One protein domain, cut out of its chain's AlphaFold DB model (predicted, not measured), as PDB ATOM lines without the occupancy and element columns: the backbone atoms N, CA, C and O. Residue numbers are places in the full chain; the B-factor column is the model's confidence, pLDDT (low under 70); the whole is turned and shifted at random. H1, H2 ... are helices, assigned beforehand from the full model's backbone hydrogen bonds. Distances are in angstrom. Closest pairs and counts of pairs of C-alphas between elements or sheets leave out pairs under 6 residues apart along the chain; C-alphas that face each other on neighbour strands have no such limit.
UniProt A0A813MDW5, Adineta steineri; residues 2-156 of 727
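This is residues 2 to 156 of the 727 residues of a protein of Adineta steineri (UniProt A0A813MDW5). A loose, open set of helices splays from one junction, where the later part of long H3 meets the starts of H4 and H7 and the end of H6. H4 and H6 open from it as a V, with small H5 bridging their far ends; H7 reaches out another way, and H2 stands off from the other helices. The printed part has 155 residues with seven named helices, H1 to H7, and no named strand: all helix. It is loose, with a radius of gyration of the C-alphas of 19.4 A and spans of 55 by 46 by 37 A.

H1, residues 2 to 8, only just touches H3, residues 39 to 66, with 3 pairs of C-alphas within 8 A, the closest Ser 4 and Ile 57 at 7.1 A. H2, residues 14 to 32, touches no helix. H3, the hub, and H4, residues 70 to 92, form a helical hairpin at a shallow tilt of 30 degrees; they only just touch, with 3 pairs within 8 A, the closest C-alphas being Gln 63 and Leu 73 at 7.1 A. H4 has a kink of 35 degrees near residue 86. H5, residues 95 to 100, touches no helix. H6, residues 104 to 130, touches H4 at a steep tilt of 49 degrees, closest at the C-alphas of Ser 70 and Trp 126, 5.2 A. H7, residues 133 to 155, touches H3 at a steep tilt of 61 degrees, closest at the C-alphas of Gln 56 and Ala 133, 5.4 A. Every O i to N i+4 pair is within hydrogen-bond range in H1, H3, H6 and H7, against 11 of 15 in H2, 13 of 19 in H4 and 0 of 2 in H5, where 2 of 3 O i to N i+3 pairs are.

H1 begins at C-alpha 2, (37.803, -0.745, 2.399). From first to last C-alpha, H3 measures 40.3 A, H6 39.0 A and H7 33.2 A. H7 ends at C-alpha 155, (-0.474, -3.357, -6.392).

The C-alphas farthest apart, Leu 14 and Asp 99, are 56.6 A apart. The printed part has no cut and no long link. Confidence is under 70 in 33 residues, among them 23 to 37 and 95 to 102.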
ATOM      1  N   LEU A   2      36.691  -1.323   1.617       71.56
ATOM      2  CA  LEU A   2      37.803  -0.745   2.399       71.56
ATOM      3  C   LEU A   2      38.409  -1.713   3.431       71.56
ATOM      4  O   LEU A   2      39.611  -1.930   3.411       71.56
ATOM      5  N   ILE A   3      37.582  -2.366   4.255       74.06
ATOM      6  CA  ILE A   3      38.048  -3.333   5.271       74.06
ATOM      7  C   ILE A   3      38.790  -4.520   4.628       74.06
ATOM      8  O   ILE A   3      39.873  -4.889   5.071       74.06
ATOM      9  N   SER A   4      38.252  -5.083   3.541       68.06
ATOM     10  CA  SER A   4      38.881  -6.196   2.809       68.06
ATOM     11  C   SER A   4      40.216  -5.790   2.165       68.06
ATOM     12  O   SER A   4      41.197  -6.531   2.214       68.06
ATOM     13  N   TRP A   5      40.293  -4.571   1.626       74.25
ATOM     14  CA  TRP A   5      41.532  -4.020   1.082       74.25
ATOM     15  C   TRP A   5      42.582  -3.764   2.178       74.25
ATOM     16  O   TRP A   5      43.731  -4.172   2.024       74.25
ATOM     17  N   MET A   6      42.190  -3.155   3.303       71.81
ATOM     18  CA  MET A   6      43.101  -2.798   4.397       71.81
ATOM     19  C   MET A   6      43.658  -4.017   5.143       71.81
ATOM     20  O   MET A   6      44.854  -4.061   5.419       71.81
ATOM     21  N   PHE A   7      42.811  -4.996   5.473       70.50
ATOM     22  CA  PHE A   7      43.201  -6.119   6.335       70.50
ATOM     23  C   PHE A   7      43.594  -7.382   5.563       70.50
ATOM     24  O   PHE A   7      44.458  -8.124   6.020       70.50
ATOM     25  N   PHE A   8      43.012  -7.613   4.381       67.88
ATOM     26  CA  PHE A   8      43.220  -8.841   3.602       67.88
ATOM     27  C   PHE A   8      43.915  -8.599   2.251       67.88
ATOM     28  O   PHE A   8      44.085  -9.538   1.477       67.88
ATOM     29  N   LYS A   9      44.342  -7.356   1.963       69.50
ATOM     30  CA  LYS A   9      45.039  -6.941   0.726       69.50
ATOM     31  C   LYS A   9      44.319  -7.350  -0.570       69.50
ATOM     32  O   LYS A   9      44.953  -7.592  -1.594       69.50
ATOM     33  N   ALA A  10      42.988  -7.414  -0.544       69.50
ATOM     34  CA  ALA A  10      42.195  -7.740  -1.724       69.50
ATOM     35  C   ALA A  10      42.195  -6.576  -2.734       69.50
ATOM     36  O   ALA A  10      41.895  -5.436  -2.375       69.50
ATOM     37  N   HIS A  11      42.487  -6.860  -4.007       73.38
ATOM     38  CA  HIS A  11      42.418  -5.882  -5.096       73.38
ATOM     39  C   HIS A  11      41.120  -6.039  -5.891       73.38
ATOM     40  O   HIS A  11      40.797  -7.133  -6.351       73.38
ATOM     41  N   TYR A  12      40.390  -4.936  -6.077       75.88
ATOM     42  CA  TYR A  12      39.142  -4.911  -6.838       75.88
ATOM     43  C   TYR A  12      39.338  -4.178  -8.177       75.88
ATOM     44  O   TYR A  12      39.926  -3.094  -8.185       75.88
ATOM     45  N   PRO A  13      38.842  -4.727  -9.303       77.75
ATOM     46  CA  PRO A  13      38.857  -4.055 -10.600       77.75
ATOM     47  C   PRO A  13      38.156  -2.692 -10.553       77.75
ATOM     48  O   PRO A  13      37.101  -2.552  -9.929       77.75
ATOM     49  N   LEU A  14      38.691  -1.711 -11.284       74.88
ATOM     50  CA  LEU A  14      38.137  -0.354 -11.369       74.88
ATOM     51  C   LEU A  14      36.632  -0.307 -11.728       74.88
ATOM     52  O   LEU A  14      35.921   0.472 -11.095       74.88
ATOM     53  N   PRO A  15      36.095  -1.150 -12.637       76.19
ATOM     54  CA  PRO A  15      34.657  -1.171 -12.922       76.19
ATOM     55  C   PRO A  15      33.784  -1.525 -11.710       76.19
ATOM     56  O   PRO A  15      32.690  -0.986 -11.573       76.19
ATOM     57  N   ILE A  16      34.271  -2.391 -10.811       74.12
ATOM     58  CA  ILE A  16      33.553  -2.754  -9.580       74.12
ATOM     59  C   ILE A  16      33.567  -1.582  -8.606       74.12
ATOM     60  O   ILE A  16      32.564  -1.305  -7.975       74.12
ATOM     61  N   VAL A  17      34.677  -0.853  -8.492       73.94
ATOM     62  CA  VAL A  17      34.743   0.336  -7.626       73.94
ATOM     63  C   VAL A  17      33.811   1.440  -8.143       73.94
ATOM     64  O   VAL A  17      33.103   2.069  -7.357       73.94
ATOM     65  N   LEU A  18      33.765   1.646  -9.463       76.69
ATOM     66  CA  LEU A  18      32.913   2.657 -10.091       76.69
ATOM     67  C   LEU A  18      31.414   2.354  -9.949       76.69
ATOM     68  O   LEU A  18      30.629   3.293  -9.828       76.69
ATOM     69  N   SER A  19      31.000   1.083  -9.899       74.81
ATOM     70  CA  SER A  19      29.584   0.728  -9.720       74.81
ATOM     71  C   SER A  19      29.032   1.044  -8.324       74.81
ATOM     72  O   SER A  19      27.817   1.151  -8.167       74.81
ATOM     73  N   PHE A  20      29.889   1.269  -7.319       71.31
ATOM     74  CA  PHE A  20      29.462   1.710  -5.985       71.31
ATOM     75  C   PHE A  20      29.242   3.222  -5.879       71.31
ATOM     76  O   PHE A  20      28.552   3.667  -4.961       71.31
ATOM     77  N   LEU A  21      29.785   4.019  -6.807       73.56
ATOM     78  CA  LEU A  21      29.672   5.480  -6.772       73.56
ATOM     79  C   LEU A  21      28.204   5.958  -6.785       73.56
ATOM     80  O   LEU A  21      27.852   6.772  -5.931       73.56
ATOM     81  N   PRO A  22      27.315   5.436  -7.660       72.38
ATOM     82  CA  PRO A  22      25.905   5.828  -7.670       72.38
ATOM     83  C   PRO A  22      25.165   5.436  -6.387       72.38
ATOM     84  O   PRO A  22      24.347   6.205  -5.896       72.38
ATOM     85  N   VAL A  23      25.482   4.268  -5.813       68.81
ATOM     86  CA  VAL A  23      24.877   3.793  -4.554       68.81
ATOM     87  C   VAL A  23      25.285   4.698  -3.389       68.81
ATOM     88  O   VAL A  23      24.445   5.093  -2.582       68.81
ATOM     89  N   PHE A  24      26.563   5.077  -3.326       69.88
ATOM     90  CA  PHE A  24      27.085   5.989  -2.310       69.88
ATOM     91  C   PHE A  24      26.472   7.390  -2.425       69.88
ATOM     92  O   PHE A  24      26.014   7.941  -1.425       69.88
ATOM     93  N   ILE A  25      26.395   7.936  -3.644       69.88
ATOM     94  CA  ILE A  25      25.762   9.235  -3.912       69.88
ATOM     95  C   ILE A  25      24.273   9.196  -3.546       69.88
ATOM     96  O   ILE A  25      23.801  10.086  -2.844       69.88
ATOM     97  N   GLY A  26      23.544   8.151  -3.950       63.69
ATOM     98  CA  GLY A  26      22.129   7.989  -3.607       63.69
ATOM     99  C   GLY A  26      21.892   7.914  -2.097       63.69
ATOM    100  O   GLY A  26      20.990   8.567  -1.580       63.69
ATOM    101  N   THR A  27      22.752   7.197  -1.369       62.66
ATOM    102  CA  THR A  27      22.661   7.088   0.096       62.66
ATOM    103  C   THR A  27      22.961   8.423   0.787       62.66
ATOM    104  O   THR A  27      22.255   8.801   1.720       62.66
ATOM    105  N   LEU A  28      23.964   9.175   0.315       61.81
ATOM    106  CA  LEU A  28      24.285  10.514   0.829       61.81
ATOM    107  C   LEU A  28      23.140  11.507   0.617       61.81
ATOM    108  O   LEU A  28      22.788  12.234   1.541       61.81
ATOM    109  N   ILE A  29      22.543  11.508  -0.578       58.72
ATOM    110  CA  ILE A  29      21.382  12.348  -0.890       58.72
ATOM    111  C   ILE A  29      20.209  11.965   0.018       58.72
ATOM    112  O   ILE A  29      19.640  12.839   0.663       58.72
ATOM    113  N   SER A  30      19.897  10.671   0.151       55.88
ATOM    114  CA  SER A  30      18.818  10.205   1.031       55.88
ATOM    115  C   SER A  30      19.041  10.585   2.497       55.88
ATOM    116  O   SER A  30      18.086  10.926   3.180       55.88
ATOM    117  N   THR A  31      20.286  10.548   2.981       59.12
ATOM    118  CA  THR A  31      20.610  10.888   4.378       59.12
ATOM    119  C   THR A  31      20.520  12.397   4.636       59.12
ATOM    120  O   THR A  31      20.150  12.808   5.728       59.12
ATOM    121  N   TYR A  32      20.842  13.237   3.645       57.41
ATOM    122  CA  TYR A  32      20.803  14.700   3.785       57.41
ATOM    123  C   TYR A  32      19.376  15.262   3.905       57.41
ATOM    124  O   TYR A  32      19.175  16.297   4.535       57.41
ATOM    125  N   TYR A  33      18.392  14.594   3.300       55.34
ATOM    126  CA  TYR A  33      16.995  15.034   3.304       55.34
ATOM    127  C   TYR A  33      16.141  14.407   4.415       55.34
ATOM    128  O   TYR A  33      14.950  14.711   4.496       55.34
ATOM    129  N   ASP A  34      16.725  13.569   5.274       50.16
ATOM    130  CA  ASP A  34      16.015  12.965   6.398       50.16
ATOM    131  C   ASP A  34      15.900  13.960   7.570       50.16
ATOM    132  O   ASP A  34      16.890  14.533   8.033       50.16
ATOM    133  N   LEU A  35      14.670  14.220   8.022       52.44
ATOM    134  CA  LEU A  35      14.326  15.354   8.893       52.44
ATOM    135  C   LEU A  35      14.578  15.102  10.387       52.44
ATOM    136  O   LEU A  35      14.474  16.036  11.180       52.44
ATOM    137  N   GLN A  36      14.950  13.883  10.790       52.50
ATOM    138  CA  GLN A  36      15.289  13.567  12.182       52.50
ATOM    139  C   GLN A  36      16.676  12.932  12.304       52.50
ATOM    140  O   GLN A  36      16.843  11.745  12.578       52.50
ATOM    141  N   PHE A  37      17.706  13.756  12.127       57.06
ATOM    142  CA  PHE A  37      19.090  13.328  12.287       57.06
ATOM    143  C   PHE A  37      19.435  13.077  13.767       57.06
ATOM    144  O   PHE A  37      19.766  13.994  14.520       57.06
ATOM    145  N   ASN A  38      19.366  11.816  14.197       72.00
ATOM    146  CA  ASN A  38      19.780  11.385  15.531       72.00
ATOM    147  C   ASN A  38      21.228  10.865  15.510       72.00
ATOM    148  O   ASN A  38      21.510   9.789  14.975       72.00
ATOM    149  N   MET A  39      22.141  11.591  16.162       74.75
ATOM    150  CA  MET A  39      23.561  11.219  16.257       74.75
ATOM    151  C   MET A  39      23.793   9.851  16.908       74.75
ATOM    152  O   MET A  39      24.689   9.117  16.489       74.75
ATOM    153  N   PHE A  40      22.988   9.485  17.909       73.62
ATOM    154  CA  PHE A  40      23.095   8.185  18.572       73.62
ATOM    155  C   PHE A  40      22.645   7.051  17.644       73.62
ATOM    156  O   PHE A  40      23.319   6.024  17.549       73.62
ATOM    157  N   GLY A  41      21.552   7.266  16.906       75.06
ATOM    158  CA  GLY A  41      21.066   6.331  15.890       75.06
ATOM    159  C   GLY A  41      22.089   6.117  14.774       75.06
ATOM    160  O   GLY A  41      22.397   4.974  14.438       75.06
ATOM    161  N   LEU A  42      22.694   7.200  14.273       76.50
ATOM    162  CA  LEU A  42      23.758   7.133  13.270       76.50
ATOM    163  C   LEU A  42      24.981   6.369  13.791       76.50
ATOM    164  O   LEU A  42      25.511   5.509  13.090       76.50
ATOM    165  N   PHE A  43      25.416   6.639  15.024       82.06
ATOM    166  CA  PHE A  43      26.532   5.920  15.636       82.06
ATOM    167  C   PHE A  43      26.244   4.417  15.768       82.06
ATOM    168  O   PHE A  43      27.084   3.593  15.399       82.06
ATOM    169  N   CYS A  44      25.045   4.049  16.230       78.12
ATOM    170  CA  CYS A  44      24.624   2.651  16.328       78.12
ATOM    171  C   CYS A  44      24.565   1.978  14.949       78.12
ATOM    172  O   CYS A  44      25.066   0.865  14.789       78.12
ATOM    173  N   ALA A  45      24.017   2.660  13.940       75.44
ATOM    174  CA  ALA A  45      23.918   2.152  12.574       75.44
ATOM    175  C   ALA A  45      25.298   1.956  11.925       75.44
ATOM    176  O   ALA A  45      25.562   0.895  11.360       75.44
ATOM    177  N   LEU A  46      26.208   2.930  12.055       78.94
ATOM    178  CA  LEU A  46      27.584   2.828  11.554       78.94
ATOM    179  C   LEU A  46      28.354   1.698  12.244       78.94
ATOM    180  O   LEU A  46      29.043   0.919  11.584       78.94
ATOM    181  N   THR A  47      28.197   1.572  13.562       81.38
ATOM    182  CA  THR A  47      28.827   0.506  14.348       81.38
ATOM    183  C   THR A  47      28.294  -0.866  13.928       81.38
ATOM    184  O   THR A  47      29.079  -1.767  13.629       81.38
ATOM    185  N   SER A  48      26.972  -1.021  13.810       79.94
ATOM    186  CA  SER A  48      26.326  -2.257  13.347       79.94
ATOM    187  C   SER A  48      26.745  -2.640  11.921       79.94
ATOM    188  O   SER A  48      27.079  -3.799  11.651       79.94
ATOM    189  N   MET A  49      26.821  -1.662  11.014       80.19
ATOM    190  CA  MET A  49      27.293  -1.861   9.643       80.19
ATOM    191  C   MET A  49      28.746  -2.347   9.613       80.19
ATOM    192  O   MET A  49      29.071  -3.271   8.866       80.19
ATOM    193  N   MET A  50      29.612  -1.769  10.451       82.94
ATOM    194  CA  MET A  50      31.002  -2.200  10.577       82.94
ATOM    195  C   MET A  50      31.094  -3.653  11.057       82.94
ATOM    196  O   MET A  50      31.780  -4.457  10.425       82.94
ATOM    197  N   PHE A  51      30.376  -4.014  12.128       84.38
ATOM    198  CA  PHE A  51      30.360  -5.389  12.642       84.38
ATOM    199  C   PHE A  51      29.825  -6.385  11.609       84.38
ATOM    200  O   PHE A  51      30.435  -7.433  11.399       84.38
ATOM    201  N   THR A  52      28.747  -6.035  10.905       82.75
ATOM    202  CA  THR A  52      28.162  -6.875   9.849       82.75
ATOM    203  C   THR A  52      29.147  -7.096   8.700       82.75
ATOM    204  O   THR A  52      29.329  -8.226   8.248       82.75
ATOM    205  N   ALA A  53      29.837  -6.043   8.255       82.12
ATOM    206  CA  ALA A  53      30.824  -6.144   7.185       82.12
ATOM    207  C   ALA A  53      32.022  -7.020   7.582       82.12
ATOM    208  O   ALA A  53      32.462  -7.856   6.792       82.12
ATOM    209  N   VAL A  54      32.538  -6.861   8.806       83.75
ATOM    210  CA  VAL A  54      33.622  -7.708   9.332       83.75
ATOM    211  C   VAL A  54      33.166  -9.162   9.421       83.75
ATOM    212  O   VAL A  54      33.877 -10.048   8.954       83.75
ATOM    213  N   TYR A  55      31.969  -9.409   9.953       84.75
ATOM    214  CA  TYR A  55      31.405 -10.750  10.081       84.75
ATOM    215  C   TYR A  55      31.299 -11.469   8.729       84.75
ATOM    216  O   TYR A  55      31.788 -12.588   8.588       84.75
ATOM    217  N   GLN A  56      30.751 -10.807   7.707       84.44
ATOM    218  CA  GLN A  56      30.641 -11.375   6.358       84.44
ATOM    219  C   GLN A  56      32.013 -11.695   5.740       84.44
ATOM    220  O   GLN A  56      32.177 -12.739   5.112       84.44
ATOM    221  N   ILE A  57      33.011 -10.824   5.934       83.06
ATOM    222  CA  ILE A  57      34.380 -11.053   5.442       83.06
ATOM    223  C   ILE A  57      35.038 -12.231   6.173       83.06
ATOM    224  O   ILE A  57      35.728 -13.031   5.545       83.06
ATOM    225  N   LEU A  58      34.822 -12.364   7.485       82.94
ATOM    226  CA  LEU A  58      35.358 -13.480   8.267       82.94
ATOM    227  C   LEU A  58      34.758 -14.821   7.840       82.94
ATOM    228  O   LEU A  58      35.501 -15.795   7.745       82.94
ATOM    229  N   ILE A  59      33.456 -14.868   7.535       83.31
ATOM    230  CA  ILE A  59      32.817 -16.065   6.965       83.31
ATOM    231  C   ILE A  59      33.535 -16.470   5.675       83.31
ATOM    232  O   ILE A  59      33.988 -17.608   5.564       83.31
ATOM    233  N   GLU A  60      33.709 -15.528   4.741       82.44
ATOM    234  CA  GLU A  60      34.393 -15.787   3.469       82.44
ATOM    235  C   GLU A  60      35.834 -16.281   3.682       82.44
ATOM    236  O   GLU A  60      36.279 -17.239   3.048       82.44
ATOM    237  N   HIS A  61      36.571 -15.633   4.588       83.44
ATOM    238  CA  HIS A  61      37.955 -15.980   4.884       83.44
ATOM    239  C   HIS A  61      38.077 -17.387   5.474       83.44
ATOM    240  O   HIS A  61      38.896 -18.170   4.999       83.44
ATOM    241  N   TYR A  62      37.265 -17.728   6.477       83.50
ATOM    242  CA  TYR A  62      37.352 -19.025   7.144       83.50
ATOM    243  C   TYR A  62      36.860 -20.181   6.277       83.50
ATOM    244  O   TYR A  62      37.476 -21.246   6.311       83.50
ATOM    245  N   GLN A  63      35.839 -19.965   5.442       82.69
ATOM    246  CA  GLN A  63      35.425 -20.958   4.445       82.69
ATOM    247  C   GLN A  63      36.570 -21.302   3.487       82.69
ATOM    248  O   GLN A  63      36.832 -22.477   3.239       82.69
ATOM    249  N   LYS A  64      37.310 -20.290   3.012       81.06
ATOM    250  CA  LYS A  64      38.460 -20.484   2.112       81.06
ATOM    251  C   LYS A  64      39.689 -21.052   2.825       81.06
ATOM    252  O   LYS A  64      40.346 -21.932   2.282       81.06
ATOM    253  N   ALA A  65      40.006 -20.564   4.024       83.56
ATOM    254  CA  ALA A  65      41.205 -20.957   4.767       83.56
ATOM    255  C   ALA A  65      41.150 -22.411   5.263       83.56
ATOM    256  O   ALA A  65      42.169 -23.098   5.247       83.56
ATOM    257  N   TYR A  66      39.968 -22.881   5.673       82.06
ATOM    258  CA  TYR A  66      39.772 -24.237   6.191       82.06
ATOM    259  C   TYR A  66      39.108 -25.194   5.192       82.06
ATOM    260  O   TYR A  66      38.879 -26.353   5.532       82.06
ATOM    261  N   ASN A  67      38.813 -24.732   3.968       79.00
ATOM    262  CA  ASN A  67      38.115 -25.489   2.922       79.00
ATOM    263  C   ASN A  67      36.827 -26.173   3.432       79.00
ATOM    264  O   ASN A  67      36.531 -27.317   3.081       79.00
ATOM    265  N   CYS A  68      36.100 -25.492   4.320       82.12
ATOM    266  CA  CYS A  68      34.889 -26.010   4.946       82.12
ATOM    267  C   CYS A  68      33.643 -25.551   4.188       82.12
ATOM    268  O   CYS A  68      33.558 -24.402   3.747       82.12
ATOM    269  N   ASP A  69      32.647 -26.430   4.092       82.31
ATOM    270  CA  ASP A  69      31.373 -26.083   3.465       82.31
ATOM    271  C   ASP A  69      30.554 -25.105   4.334       82.31
ATOM    272  O   ASP A  69      30.727 -24.992   5.552       82.31
ATOM    273  N   SER A  70      29.618 -24.402   3.700       83.75
ATOM    274  CA  SER A  70      28.768 -23.378   4.312       83.75
ATOM    275  C   SER A  70      27.968 -23.899   5.499       83.75
ATOM    276  O   SER A  70      27.867 -23.218   6.521       83.75
ATOM    277  N   LEU A  71      27.454 -25.127   5.396       83.31
ATOM    278  CA  LEU A  71      26.710 -25.759   6.479       83.31
ATOM    279  C   LEU A  71      27.628 -26.173   7.639       83.31
ATOM    280  O   LEU A  71      27.232 -26.063   8.797       83.31
ATOM    281  N   GLN A  72      28.860 -26.603   7.344       85.25
ATOM    282  CA  GLN A  72      29.833 -26.995   8.366       85.25
ATOM    283  C   GLN A  72      30.249 -25.793   9.215       85.25
ATOM    284  O   GLN A  72      30.235 -25.880  10.441       85.25
ATOM    285  N   LEU A  73      30.565 -24.655   8.587       85.81
ATOM    286  CA  LEU A  73      30.951 -23.455   9.331       85.81
ATOM    287  C   LEU A  73      29.793 -22.914  10.183       85.81
ATOM    288  O   LEU A  73      30.001 -22.582  11.349       85.81
ATOM    289  N   LEU A  74      28.575 -22.882   9.629       85.56
ATOM    290  CA  LEU A  74      27.377 -22.477  10.367       85.56
ATOM    291  C   LEU A  74      27.118 -23.400  11.567       85.56
ATOM    292  O   LEU A  74      26.785 -22.918  12.647       85.56
ATOM    293  N   PHE A  75      27.318 -24.711  11.406       86.12
ATOM    294  CA  PHE A  75      27.140 -25.687  12.483       86.12
ATOM    295  C   PHE A  75      28.105 -25.462  13.655       86.12
ATOM    296  O   PHE A  75      27.694 -25.580  14.806       86.12
ATOM    297  N   TYR A  76      29.362 -25.098  13.392       85.25
ATOM    298  CA  TYR A  76      30.321 -24.793  14.459       85.25
ATOM    299  C   TYR A  76      30.084 -23.422  15.103       85.25
ATOM    300  O   TYR A  76      30.302 -23.253  16.302       85.25
ATOM    301  N   GLN A  77      29.637 -22.437  14.324       86.62
ATOM    302  CA  GLN A  77      29.501 -21.057  14.783       86.62
ATOM    303  C   GLN A  77      28.165 -20.782  15.492       86.62
ATOM    304  O   GLN A  77      28.157 -20.098  16.515       86.62
ATOM    305  N   ALA A  78      27.044 -21.311  14.998       84.88
ATOM    306  CA  ALA A  78      25.715 -20.988  15.521       84.88
ATOM    307  C   ALA A  78      25.512 -21.354  17.010       84.88
ATOM    308  O   ALA A  78      24.999 -20.505  17.744       84.88
ATOM    309  N   PRO A  79      25.946 -22.532  17.514       85.06
ATOM    310  CA  PRO A  79      25.795 -22.875  18.931       85.06
ATOM    311  C   PRO A  79      26.592 -21.948  19.856       85.06
ATOM    312  O   PRO A  79      26.099 -21.547  20.909       85.06
ATOM    313  N   LEU A  80      27.807 -21.563  19.449       86.00
ATOM    314  CA  LEU A  80      28.656 -20.642  20.210       86.00
ATOM    315  C   LEU A  80      28.058 -19.231  20.246       86.00
ATOM    316  O   LEU A  80      27.993 -18.622  21.311       86.00
ATOM    317  N   SER A  81      27.562 -18.735  19.109       83.50
ATOM    318  CA  SER A  81      26.863 -17.446  19.038       83.50
ATOM    319  C   SER A  81      25.603 -17.427  19.903       83.50
ATOM    320  O   SER A  81      25.356 -16.444  20.596       83.50
ATOM    321  N   GLY A  82      24.836 -18.522  19.913       83.62
ATOM    322  CA  GLY A  82      23.664 -18.673  20.776       83.62
ATOM    323  C   GLY A  82      24.015 -18.629  22.266       83.62
ATOM    324  O   GLY A  82      23.360 -17.922  23.027       83.62
ATOM    325  N   LEU A  83      25.086 -19.316  22.679       86.44
ATOM    326  CA  LEU A  83      25.577 -19.285  24.064       86.44
ATOM    327  C   LEU A  83      26.042 -17.887  24.490       86.44
ATOM    328  O   LEU A  83      25.742 -17.454  25.600       86.44
ATOM    329  N   LEU A  84      26.743 -17.172  23.607       85.81
ATOM    330  CA  LEU A  84      27.173 -15.796  23.861       85.81
ATOM    331  C   LEU A  84      25.977 -14.844  23.980       85.81
ATOM    332  O   LEU A  84      25.938 -14.026  24.896       85.81
ATOM    333  N   LEU A  85      24.979 -14.976  23.102       83.50
ATOM    334  CA  LEU A  85      23.752 -14.181  23.168       83.50
ATOM    335  C   LEU A  85      22.982 -14.432  24.466       83.50
ATOM    336  O   LEU A  85      22.495 -13.480  25.067       83.50
ATOM    337  N   LEU A  86      22.940 -15.674  24.953       82.25
ATOM    338  CA  LEU A  86      22.257 -16.022  26.200       82.25
ATOM    339  C   LEU A  86      22.851 -15.303  27.427       82.25
ATOM    340  O   LEU A  86      22.127 -15.029  28.379       82.25
ATOM    341  N   MET A  87      24.137 -14.930  27.388       84.62
ATOM    342  CA  MET A  87      24.757 -14.091  28.424       84.62
ATOM    343  C   MET A  87      24.337 -12.616  28.335       84.62
ATOM    344  O   MET A  87      24.361 -11.917  29.343       84.62
ATOM    345  N   VAL A  88      23.969 -12.132  27.143       83.00
ATOM    346  CA  VAL A  88      23.657 -10.718  26.873       83.00
ATOM    347  C   VAL A  88      22.165 -10.418  27.030       83.00
ATOM    348  O   VAL A  88      21.813  -9.368  27.566       83.00
ATOM    349  N   VAL A  89      21.288 -11.341  26.620       81.19
ATOM    350  CA  VAL A  89      19.818 -11.190  26.654       81.19
ATOM    351  C   VAL A  89      19.276 -10.683  28.008       81.19
ATOM    352  O   VAL A  89      18.487  -9.739  27.982       81.19
ATOM    353  N   PRO A  90      19.722 -11.177  29.186       79.69
ATOM    354  CA  PRO A  90      19.238 -10.711  30.493       79.69
ATOM    355  C   PRO A  90      19.385  -9.206  30.763       79.69
ATOM    356  O   PRO A  90      18.678  -8.664  31.609       79.69
ATOM    357  N   PHE A  91      20.321  -8.537  30.085       79.69
ATOM    358  CA  PHE A  91      20.603  -7.113  30.278       79.69
ATOM    359  C   PHE A  91      19.755  -6.201  29.386       79.69
ATOM    360  O   PHE A  91      19.611  -5.021  29.696       79.69
ATOM    361  N   PHE A  92      19.218  -6.731  28.284       75.56
ATOM    362  CA  PHE A  92      18.523  -5.946  27.259       75.56
ATOM    363  C   PHE A  92      17.056  -6.339  27.079       75.56
ATOM    364  O   PHE A  92      16.280  -5.526  26.579       75.56
ATOM    365  N   GLU A  93      16.653  -7.534  27.514       75.44
ATOM    366  CA  GLU A  93      15.266  -7.990  27.445       75.44
ATOM    367  C   GLU A  93      14.654  -8.201  28.842       75.44
ATOM    368  O   GLU A  93      15.314  -8.719  29.748       75.44
ATOM    369  N   PRO A  94      13.376  -7.826  29.048       71.81
ATOM    370  CA  PRO A  94      12.704  -7.988  30.331       71.81
ATOM    371  C   PRO A  94      12.408  -9.470  30.614       71.81
ATOM    372  O   PRO A  94      11.414 -10.030  30.154       71.81
ATOM    373  N   ILE A  95      13.246 -10.095  31.444       68.12
ATOM    374  CA  ILE A  95      13.144 -11.510  31.860       68.12
ATOM    375  C   ILE A  95      11.781 -11.827  32.509       68.12
ATOM    376  O   ILE A  95      11.276 -12.942  32.402       68.12
ATOM    377  N   SER A  96      11.129 -10.831  33.121       65.00
ATOM    378  CA  SER A  96       9.796 -10.950  33.732       65.00
ATOM    379  C   SER A  96       8.665 -11.235  32.736       65.00
ATOM    380  O   SER A  96       7.537 -11.489  33.153       65.00
ATOM    381  N   ALA A  97       8.922 -11.150  31.429       62.09
ATOM    382  CA  ALA A  97       7.926 -11.421  30.400       62.09
ATOM    383  C   ALA A  97       7.813 -12.915  30.038       62.09
ATOM    384  O   ALA A  97       6.808 -13.297  29.440       62.09
ATOM    385  N   LEU A  98       8.775 -13.768  30.427       63.75
ATOM    386  CA  LEU A  98       8.789 -15.196  30.065       63.75
ATOM    387  C   LEU A  98       7.530 -15.958  30.516       63.75
ATOM    388  O   LEU A  98       7.031 -16.796  29.765       63.75
ATOM    389  N   ASP A  99       6.964 -15.618  31.677       61.72
ATOM    390  CA  ASP A  99       5.766 -16.283  32.214       61.72
ATOM    391  C   ASP A  99       4.499 -16.044  31.368       61.72
ATOM    392  O   ASP A  99       3.534 -16.801  31.467       61.72
ATOM    393  N   LYS A 100       4.485 -15.022  30.495       59.25
ATOM    394  CA  LYS A 100       3.344 -14.699  29.617       59.25
ATOM    395  C   LYS A 100       3.374 -15.394  28.249       59.25
ATOM    396  O   LYS A 100       2.366 -15.346  27.548       59.25
ATOM    397  N   PHE A 101       4.480 -16.033  27.856       60.19
ATOM    398  CA  PHE A 101       4.690 -16.520  26.479       60.19
ATOM    399  C   PHE A 101       4.544 -18.041  26.288       60.19
ATOM    400  O   PHE A 101       4.753 -18.549  25.188       60.19
ATOM    401  N   MET A 102       4.115 -18.778  27.317       65.12
ATOM    402  CA  MET A 102       3.920 -20.236  27.275       65.12
ATOM    403  C   MET A 102       2.567 -20.655  26.656       65.12
ATOM    404  O   MET A 102       1.879 -21.525  27.187       65.12
ATOM    405  N   ASN A 103       2.160 -20.037  25.541       77.81
ATOM    406  CA  ASN A 103       0.994 -20.466  24.756       77.81
ATOM    407  C   ASN A 103       1.441 -21.278  23.525       77.81
ATOM    408  O   ASN A 103       2.491 -21.004  22.939       77.81
ATOM    409  N   PHE A 104       0.642 -22.263  23.106       80.69
ATOM    410  CA  PHE A 104       0.969 -23.158  21.989       80.69
ATOM    411  C   PHE A 104       1.190 -22.395  20.673       80.69
ATOM    412  O   PHE A 104       2.155 -22.668  19.959       80.69
ATOM    413  N   ASP A 105       0.362 -21.385  20.393       78.62
ATOM    414  CA  ASP A 105       0.483 -20.556  19.186       78.62
ATOM    415  C   ASP A 105       1.802 -19.776  19.156       78.62
ATOM    416  O   ASP A 105       2.465 -19.694  18.122       78.62
ATOM    417  N   THR A 106       2.229 -19.254  20.308       78.75
ATOM    418  CA  THR A 106       3.493 -18.527  20.450       78.75
ATOM    419  C   THR A 106       4.684 -19.453  20.232       78.75
ATOM    420  O   THR A 106       5.600 -19.105  19.490       78.75
ATOM    421  N   ILE A 107       4.662 -20.655  20.814       81.62
ATOM    422  CA  ILE A 107       5.731 -21.648  20.640       81.62
ATOM    423  C   ILE A 107       5.819 -22.100  19.176       81.62
ATOM    424  O   ILE A 107       6.918 -22.204  18.628       81.62
ATOM    425  N   SER A 108       4.676 -22.314  18.520       83.88
ATOM    426  CA  SER A 108       4.610 -22.651  17.093       83.88
ATOM    427  C   SER A 108       5.192 -21.536  16.217       83.88
ATOM    428  O   SER A 108       6.015 -21.800  15.335       83.88
ATOM    429  N   LEU A 109       4.847 -20.276  16.503       83.88
ATOM    430  CA  LEU A 109       5.388 -19.119  15.791       83.88
ATOM    431  C   LEU A 109       6.905 -18.992  15.995       83.88
ATOM    432  O   LEU A 109       7.628 -18.789  15.025       83.88
ATOM    433  N   ILE A 110       7.399 -19.179  17.225       83.12
ATOM    434  CA  ILE A 110       8.836 -19.155  17.546       83.12
ATOM    435  C   ILE A 110       9.582 -20.250  16.777       83.12
ATOM    436  O   ILE A 110      10.624 -19.976  16.180       83.12
ATOM    437  N   LEU A 111       9.047 -21.476  16.734       85.38
ATOM    438  CA  LEU A 111       9.635 -22.573  15.959       85.38
ATOM    439  C   LEU A 111       9.655 -22.256  14.460       85.38
ATOM    440  O   LEU A 111      10.676 -22.458  13.805       85.38
ATOM    441  N   CYS A 112       8.563 -21.707  13.922       87.94
ATOM    442  CA  CYS A 112       8.483 -21.286  12.525       87.94
ATOM    443  C   CYS A 112       9.516 -20.190  12.205       87.94
ATOM    444  O   CYS A 112      10.281 -20.315  11.246       87.94
ATOM    445  N   CYS A 113       9.621 -19.163  13.055       85.56
ATOM    446  CA  CYS A 113      10.646 -18.126  12.953       85.56
ATOM    447  C   CYS A 113      12.061 -18.713  13.024       85.56
ATOM    448  O   CYS A 113      12.925 -18.281  12.266       85.56
ATOM    449  N   GLY A 114      12.294 -19.720  13.870       85.50
ATOM    450  CA  GLY A 114      13.569 -20.432  13.959       85.50
ATOM    451  C   GLY A 114      13.938 -21.160  12.664       85.50
ATOM    452  O   GLY A 114      15.070 -21.041  12.193       85.50
ATOM    453  N   VAL A 115      12.978 -21.848  12.036       87.88
ATOM    454  CA  VAL A 115      13.179 -22.505  10.732       87.88
ATOM    455  C   VAL A 115      13.497 -21.474   9.648       87.88
ATOM    456  O   VAL A 115      14.458 -21.642   8.897       87.88
ATOM    457  N   VAL A 116      12.745 -20.371   9.588       86.94
ATOM    458  CA  VAL A 116      13.011 -19.282   8.633       86.94
ATOM    459  C   VAL A 116      14.390 -18.662   8.879       86.94
ATOM    460  O   VAL A 116      15.161 -18.490   7.935       86.94
ATOM    461  N   ALA A 117      14.743 -18.382  10.135       82.50
ATOM    462  CA  ALA A 117      16.040 -17.826  10.510       82.50
ATOM    463  C   ALA A 117      17.199 -18.761  10.136       82.50
ATOM    464  O   ALA A 117      18.247 -18.288   9.692       82.50
ATOM    465  N   PHE A 118      17.016 -20.080  10.257       86.50
ATOM    466  CA  PHE A 118      17.988 -21.058   9.775       86.50
ATOM    467  C   PHE A 118      18.200 -20.936   8.264       86.50
ATOM    468  O   PHE A 118      19.341 -20.802   7.830       86.50
ATOM    469  N   PHE A 119      17.133 -20.914   7.459       86.31
ATOM    470  CA  PHE A 119      17.263 -20.787   6.003       86.31
ATOM    471  C   PHE A 119      17.882 -19.454   5.576       86.31
ATOM    472  O   PHE A 119      18.689 -19.424   4.645       86.31
ATOM    473  N   VAL A 120      17.559 -18.358   6.271       83.12
ATOM    474  CA  VAL A 120      18.186 -17.050   6.032       83.12
ATOM    475  C   VAL A 120      19.688 -17.122   6.314       83.12
ATOM    476  O   VAL A 120      20.479 -16.761   5.445       83.12
ATOM    477  N   ASN A 121      20.095 -17.647   7.475       83.56
ATOM    478  CA  ASN A 121      21.510 -17.796   7.824       83.56
ATOM    479  C   ASN A 121      22.244 -18.758   6.885       83.56
ATOM    480  O   ASN A 121      23.330 -18.440   6.409       83.56
ATOM    481  N   PHE A 122      21.639 -19.892   6.543       86.00
ATOM    482  CA  PHE A 122      22.199 -20.825   5.572       86.00
ATOM    483  C   PHE A 122      22.440 -20.145   4.222       86.00
ATOM    484  O   PHE A 122      23.531 -20.247   3.668       86.00
ATOM    485  N   THR A 123      21.464 -19.377   3.730       86.19
ATOM    486  CA  THR A 123      21.592 -18.639   2.466       86.19
ATOM    487  C   THR A 123      22.718 -17.605   2.532       86.19
ATOM    488  O   THR A 123      23.471 -17.476   1.570       86.19
ATOM    489  N   ILE A 124      22.888 -16.902   3.660       83.75
ATOM    490  CA  ILE A 124      24.000 -15.957   3.865       83.75
ATOM    491  C   ILE A 124      25.346 -16.667   3.696       83.75
ATOM    492  O   ILE A 124      26.161 -16.253   2.872       83.75
ATOM    493  N   PHE A 125      25.566 -17.756   4.434       85.12
ATOM    494  CA  PHE A 125      26.828 -18.499   4.391       85.12
ATOM    495  C   PHE A 125      27.071 -19.141   3.025       85.12
ATOM    496  O   PHE A 125      28.203 -19.133   2.544       85.12
ATOM    497  N   TRP A 126      26.016 -19.650   2.388       85.44
ATOM    498  CA  TRP A 126      26.084 -20.301   1.084       85.44
ATOM    499  C   TRP A 126      26.427 -19.333  -0.049       85.44
ATOM    500  O   TRP A 126      27.288 -19.628  -0.881       85.44
ATOM    501  N   VAL A 127      25.793 -18.157  -0.078       83.75
ATOM    502  CA  VAL A 127      26.087 -17.131  -1.087       83.75
ATOM    503  C   VAL A 127      27.494 -16.569  -0.887       83.75
ATOM    504  O   VAL A 127      28.222 -16.401  -1.864       83.75
ATOM    505  N   ILE A 128      27.903 -16.306   0.359       84.69
ATOM    506  CA  ILE A 128      29.247 -15.791   0.657       84.69
ATOM    507  C   ILE A 128      30.326 -16.816   0.280       84.69
ATOM    508  O   ILE A 128      31.316 -16.431  -0.340       84.69
ATOM    509  N   GLY A 129      30.118 -18.100   0.588       80.75
ATOM    510  CA  GLY A 129      31.102 -19.153   0.326       80.75
ATOM    511  C   GLY A 129      31.316 -19.467  -1.147       80.75
ATOM    512  O   GLY A 129      32.449 -19.697  -1.562       80.75
ATOM    513  N   ASN A 130      30.252 -19.422  -1.954       80.81
ATOM    514  CA  ASN A 130      30.354 -19.668  -3.396       80.81
ATOM    515  C   ASN A 130      30.753 -18.426  -4.202       80.81
ATOM    516  O   ASN A 130      31.301 -18.555  -5.296       80.81
ATOM    517  N   LEU A 131      30.459 -17.227  -3.691       81.81
ATOM    518  CA  LEU A 131      30.781 -15.960  -4.343       81.81
ATOM    519  C   LEU A 131      31.790 -15.167  -3.497       81.81
ATOM    520  O   LEU A 131      32.992 -15.429  -3.531       81.81
ATOM    521  N   SER A 132      31.307 -14.143  -2.791       80.38
ATOM    522  CA  SER A 132      32.073 -13.302  -1.866       80.38
ATOM    523  C   SER A 132      31.136 -12.472  -0.986       80.38
ATOM    524  O   SER A 132      29.969 -12.248  -1.331       80.38
ATOM    525  N   ALA A 133      31.666 -11.914   0.101       77.81
ATOM    526  CA  ALA A 133      30.968 -10.972   0.973       77.81
ATOM    527  C   ALA A 133      30.501  -9.704   0.231       77.81
ATOM    528  O   ALA A 133      29.455  -9.131   0.537       77.81
ATOM    529  N   VAL A 134      31.251  -9.261  -0.785       75.25
ATOM    530  CA  VAL A 134      30.879  -8.089  -1.597       75.25
ATOM    531  C   VAL A 134      29.698  -8.415  -2.515       75.25
ATOM    532  O   VAL A 134      28.758  -7.626  -2.597       75.25
ATOM    533  N   ALA A 135      29.705  -9.592  -3.150       76.56
ATOM    534  CA  ALA A 135      28.609 -10.039  -4.009       76.56
ATOM    535  C   ALA A 135      27.302 -10.240  -3.223       76.56
ATOM    536  O   ALA A 135      26.236  -9.870  -3.709       76.56
ATOM    537  N   TYR A 136      27.382 -10.747  -1.987       81.19
ATOM    538  CA  TYR A 136      26.218 -10.892  -1.109       81.19
ATOM    539  C   TYR A 136      25.510  -9.550  -0.845       81.19
ATOM    540  O   TYR A 136      24.293  -9.451  -1.006       81.19
ATOM    541  N   ASN A 137      26.264  -8.490  -0.527       75.50
ATOM    542  CA  ASN A 137      25.679  -7.159  -0.319       75.50
ATOM    543  C   ASN A 137      25.040  -6.593  -1.599       75.50
ATOM    544  O   ASN A 137      23.984  -5.966  -1.534       75.50
ATOM    545  N   MET A 138      25.616  -6.865  -2.775       72.62
ATOM    546  CA  MET A 138      25.006  -6.477  -4.054       72.62
ATOM    547  C   MET A 138      23.685  -7.215  -4.320       72.62
ATOM    548  O   MET A 138      22.711  -6.582  -4.724       72.62
ATOM    549  N   ILE A 139      23.617  -8.519  -4.027       76.62
ATOM    550  CA  ILE A 139      22.372  -9.306  -4.108       76.62
ATOM    551  C   ILE A 139      21.312  -8.745  -3.147       76.62
ATOM    552  O   ILE A 139      20.130  -8.701  -3.493       76.62
ATOM    553  N   GLY A 140      21.724  -8.250  -1.976       72.56
ATOM    554  CA  GLY A 140      20.851  -7.530  -1.047       72.56
ATOM    555  C   GLY A 140      20.176  -6.309  -1.684       72.56
ATOM    556  O   GLY A 140      18.961  -6.161  -1.585       72.56
ATOM    557  N   HIS A 141      20.926  -5.480  -2.416       70.88
ATOM    558  CA  HIS A 141      20.350  -4.345  -3.147       70.88
ATOM    559  C   HIS A 141      19.434  -4.790  -4.298       70.88
ATOM    560  O   HIS A 141      18.375  -4.195  -4.507       70.88
ATOM    561  N   SER A 142      19.784  -5.869  -5.008       70.12
ATOM    562  CA  SER A 142      18.915  -6.456  -6.038       70.12
ATOM    563  C   SER A 142      17.591  -6.962  -5.460       70.12
ATOM    564  O   SER A 142      16.548  -6.772  -6.081       70.12
ATOM    565  N   LYS A 143      17.602  -7.543  -4.252       72.56
ATOM    566  CA  LYS A 143      16.383  -7.940  -3.533       72.56
ATOM    567  C   LYS A 143      15.477  -6.735  -3.271       72.56
ATOM    568  O   LYS A 143      14.277  -6.837  -3.501       72.56
ATOM    569  N   THR A 144      16.028  -5.606  -2.830       66.75
ATOM    570  CA  THR A 144      15.245  -4.381  -2.593       66.75
ATOM    571  C   THR A 144      14.582  -3.881  -3.876       66.75
ATOM    572  O   THR A 144      13.391  -3.585  -3.872       66.75
ATOM    573  N   LEU A 145      15.315  -3.864  -4.993       68.94
ATOM    574  CA  LEU A 145      14.763  -3.487  -6.299       68.94
ATOM    575  C   LEU A 145      13.651  -4.441  -6.756       68.94
ATOM    576  O   LEU A 145      12.628  -3.989  -7.265       68.94
ATOM    577  N   LEU A 146      13.821  -5.748  -6.535       73.44
ATOM    578  CA  LEU A 146      12.799  -6.747  -6.843       73.44
ATOM    579  C   LEU A 146      11.542  -6.568  -5.990       73.44
ATOM    580  O   LEU A 146      10.449  -6.680  -6.527       73.44
ATOM    581  N   ILE A 147      11.675  -6.257  -4.698       71.50
ATOM    582  CA  ILE A 147      10.523  -5.977  -3.826       71.50
ATOM    583  C   ILE A 147       9.753  -4.756  -4.332       71.50
ATOM    584  O   ILE A 147       8.532  -4.817  -4.427       71.50
ATOM    585  N   ILE A 148      10.453  -3.682  -4.705       65.81
ATOM    586  CA  ILE A 148       9.824  -2.465  -5.241       65.81
ATOM    587  C   ILE A 148       9.104  -2.768  -6.564       65.81
ATOM    588  O   ILE A 148       7.959  -2.365  -6.754       65.81
ATOM    589  N   PHE A 149       9.744  -3.516  -7.465       72.69
ATOM    590  CA  PHE A 149       9.171  -3.853  -8.767       72.69
ATOM    591  C   PHE A 149       7.972  -4.804  -8.657       72.69
ATOM    592  O   PHE A 149       6.937  -4.570  -9.273       72.69
ATOM    593  N   ILE A 150       8.091  -5.859  -7.846       74.88
ATOM    594  CA  ILE A 150       7.004  -6.815  -7.592       74.88
ATOM    595  C   ILE A 150       5.858  -6.123  -6.850       74.88
ATOM    596  O   ILE A 150       4.705  -6.353  -7.195       74.88
ATOM    597  N   GLY A 151       6.158  -5.245  -5.889       66.19
ATOM    598  CA  GLY A 151       5.164  -4.415  -5.212       66.19
ATOM    599  C   GLY A 151       4.382  -3.559  -6.207       66.19
ATOM    600  O   GLY A 151       3.164  -3.666  -6.275       66.19
ATOM    601  N   SER A 152       5.068  -2.805  -7.068       69.06
ATOM    602  CA  SER A 152       4.406  -2.011  -8.113       69.06
ATOM    603  C   SER A 152       3.573  -2.871  -9.074       69.06
ATOM    604  O   SER A 152       2.457  -2.493  -9.429       69.06
ATOM    605  N   PHE A 153       4.070  -4.051  -9.461       73.75
ATOM    606  CA  PHE A 153       3.359  -4.946 -10.376       73.75
ATOM    607  C   PHE A 153       2.101  -5.569  -9.750       73.75
ATOM    608  O   PHE A 153       1.076  -5.663 -10.421       73.75
ATOM    609  N   ILE A 154       2.170  -5.987  -8.482       77.62
ATOM    610  CA  ILE A 154       1.053  -6.621  -7.765       77.62
ATOM    611  C   ILE A 154       0.004  -5.587  -7.338       77.62
ATOM    612  O   ILE A 154      -1.188  -5.872  -7.415       77.62
ATOM    613  N   PHE A 155       0.426  -4.398  -6.902       73.75
ATOM    614  CA  PHE A 155      -0.474  -3.357  -6.392       73.75
ATOM    615  C   PHE A 155      -0.919  -2.345  -7.463       73.75
ATOM    616  O   PHE A 155      -1.693  -1.443  -7.163       73.75
ATOM    617  N   HIS A 156      -0.481  -2.515  -8.719       62.06
ATOM    618  CA  HIS A 156      -0.810  -1.654  -9.864       62.06
ATOM    619  C   HIS A 156      -0.525  -0.153  -9.645       62.06
ATOM    620  O   HIS A 156      -1.184   0.705 -10.235       62.06
TER     621      HIS A 156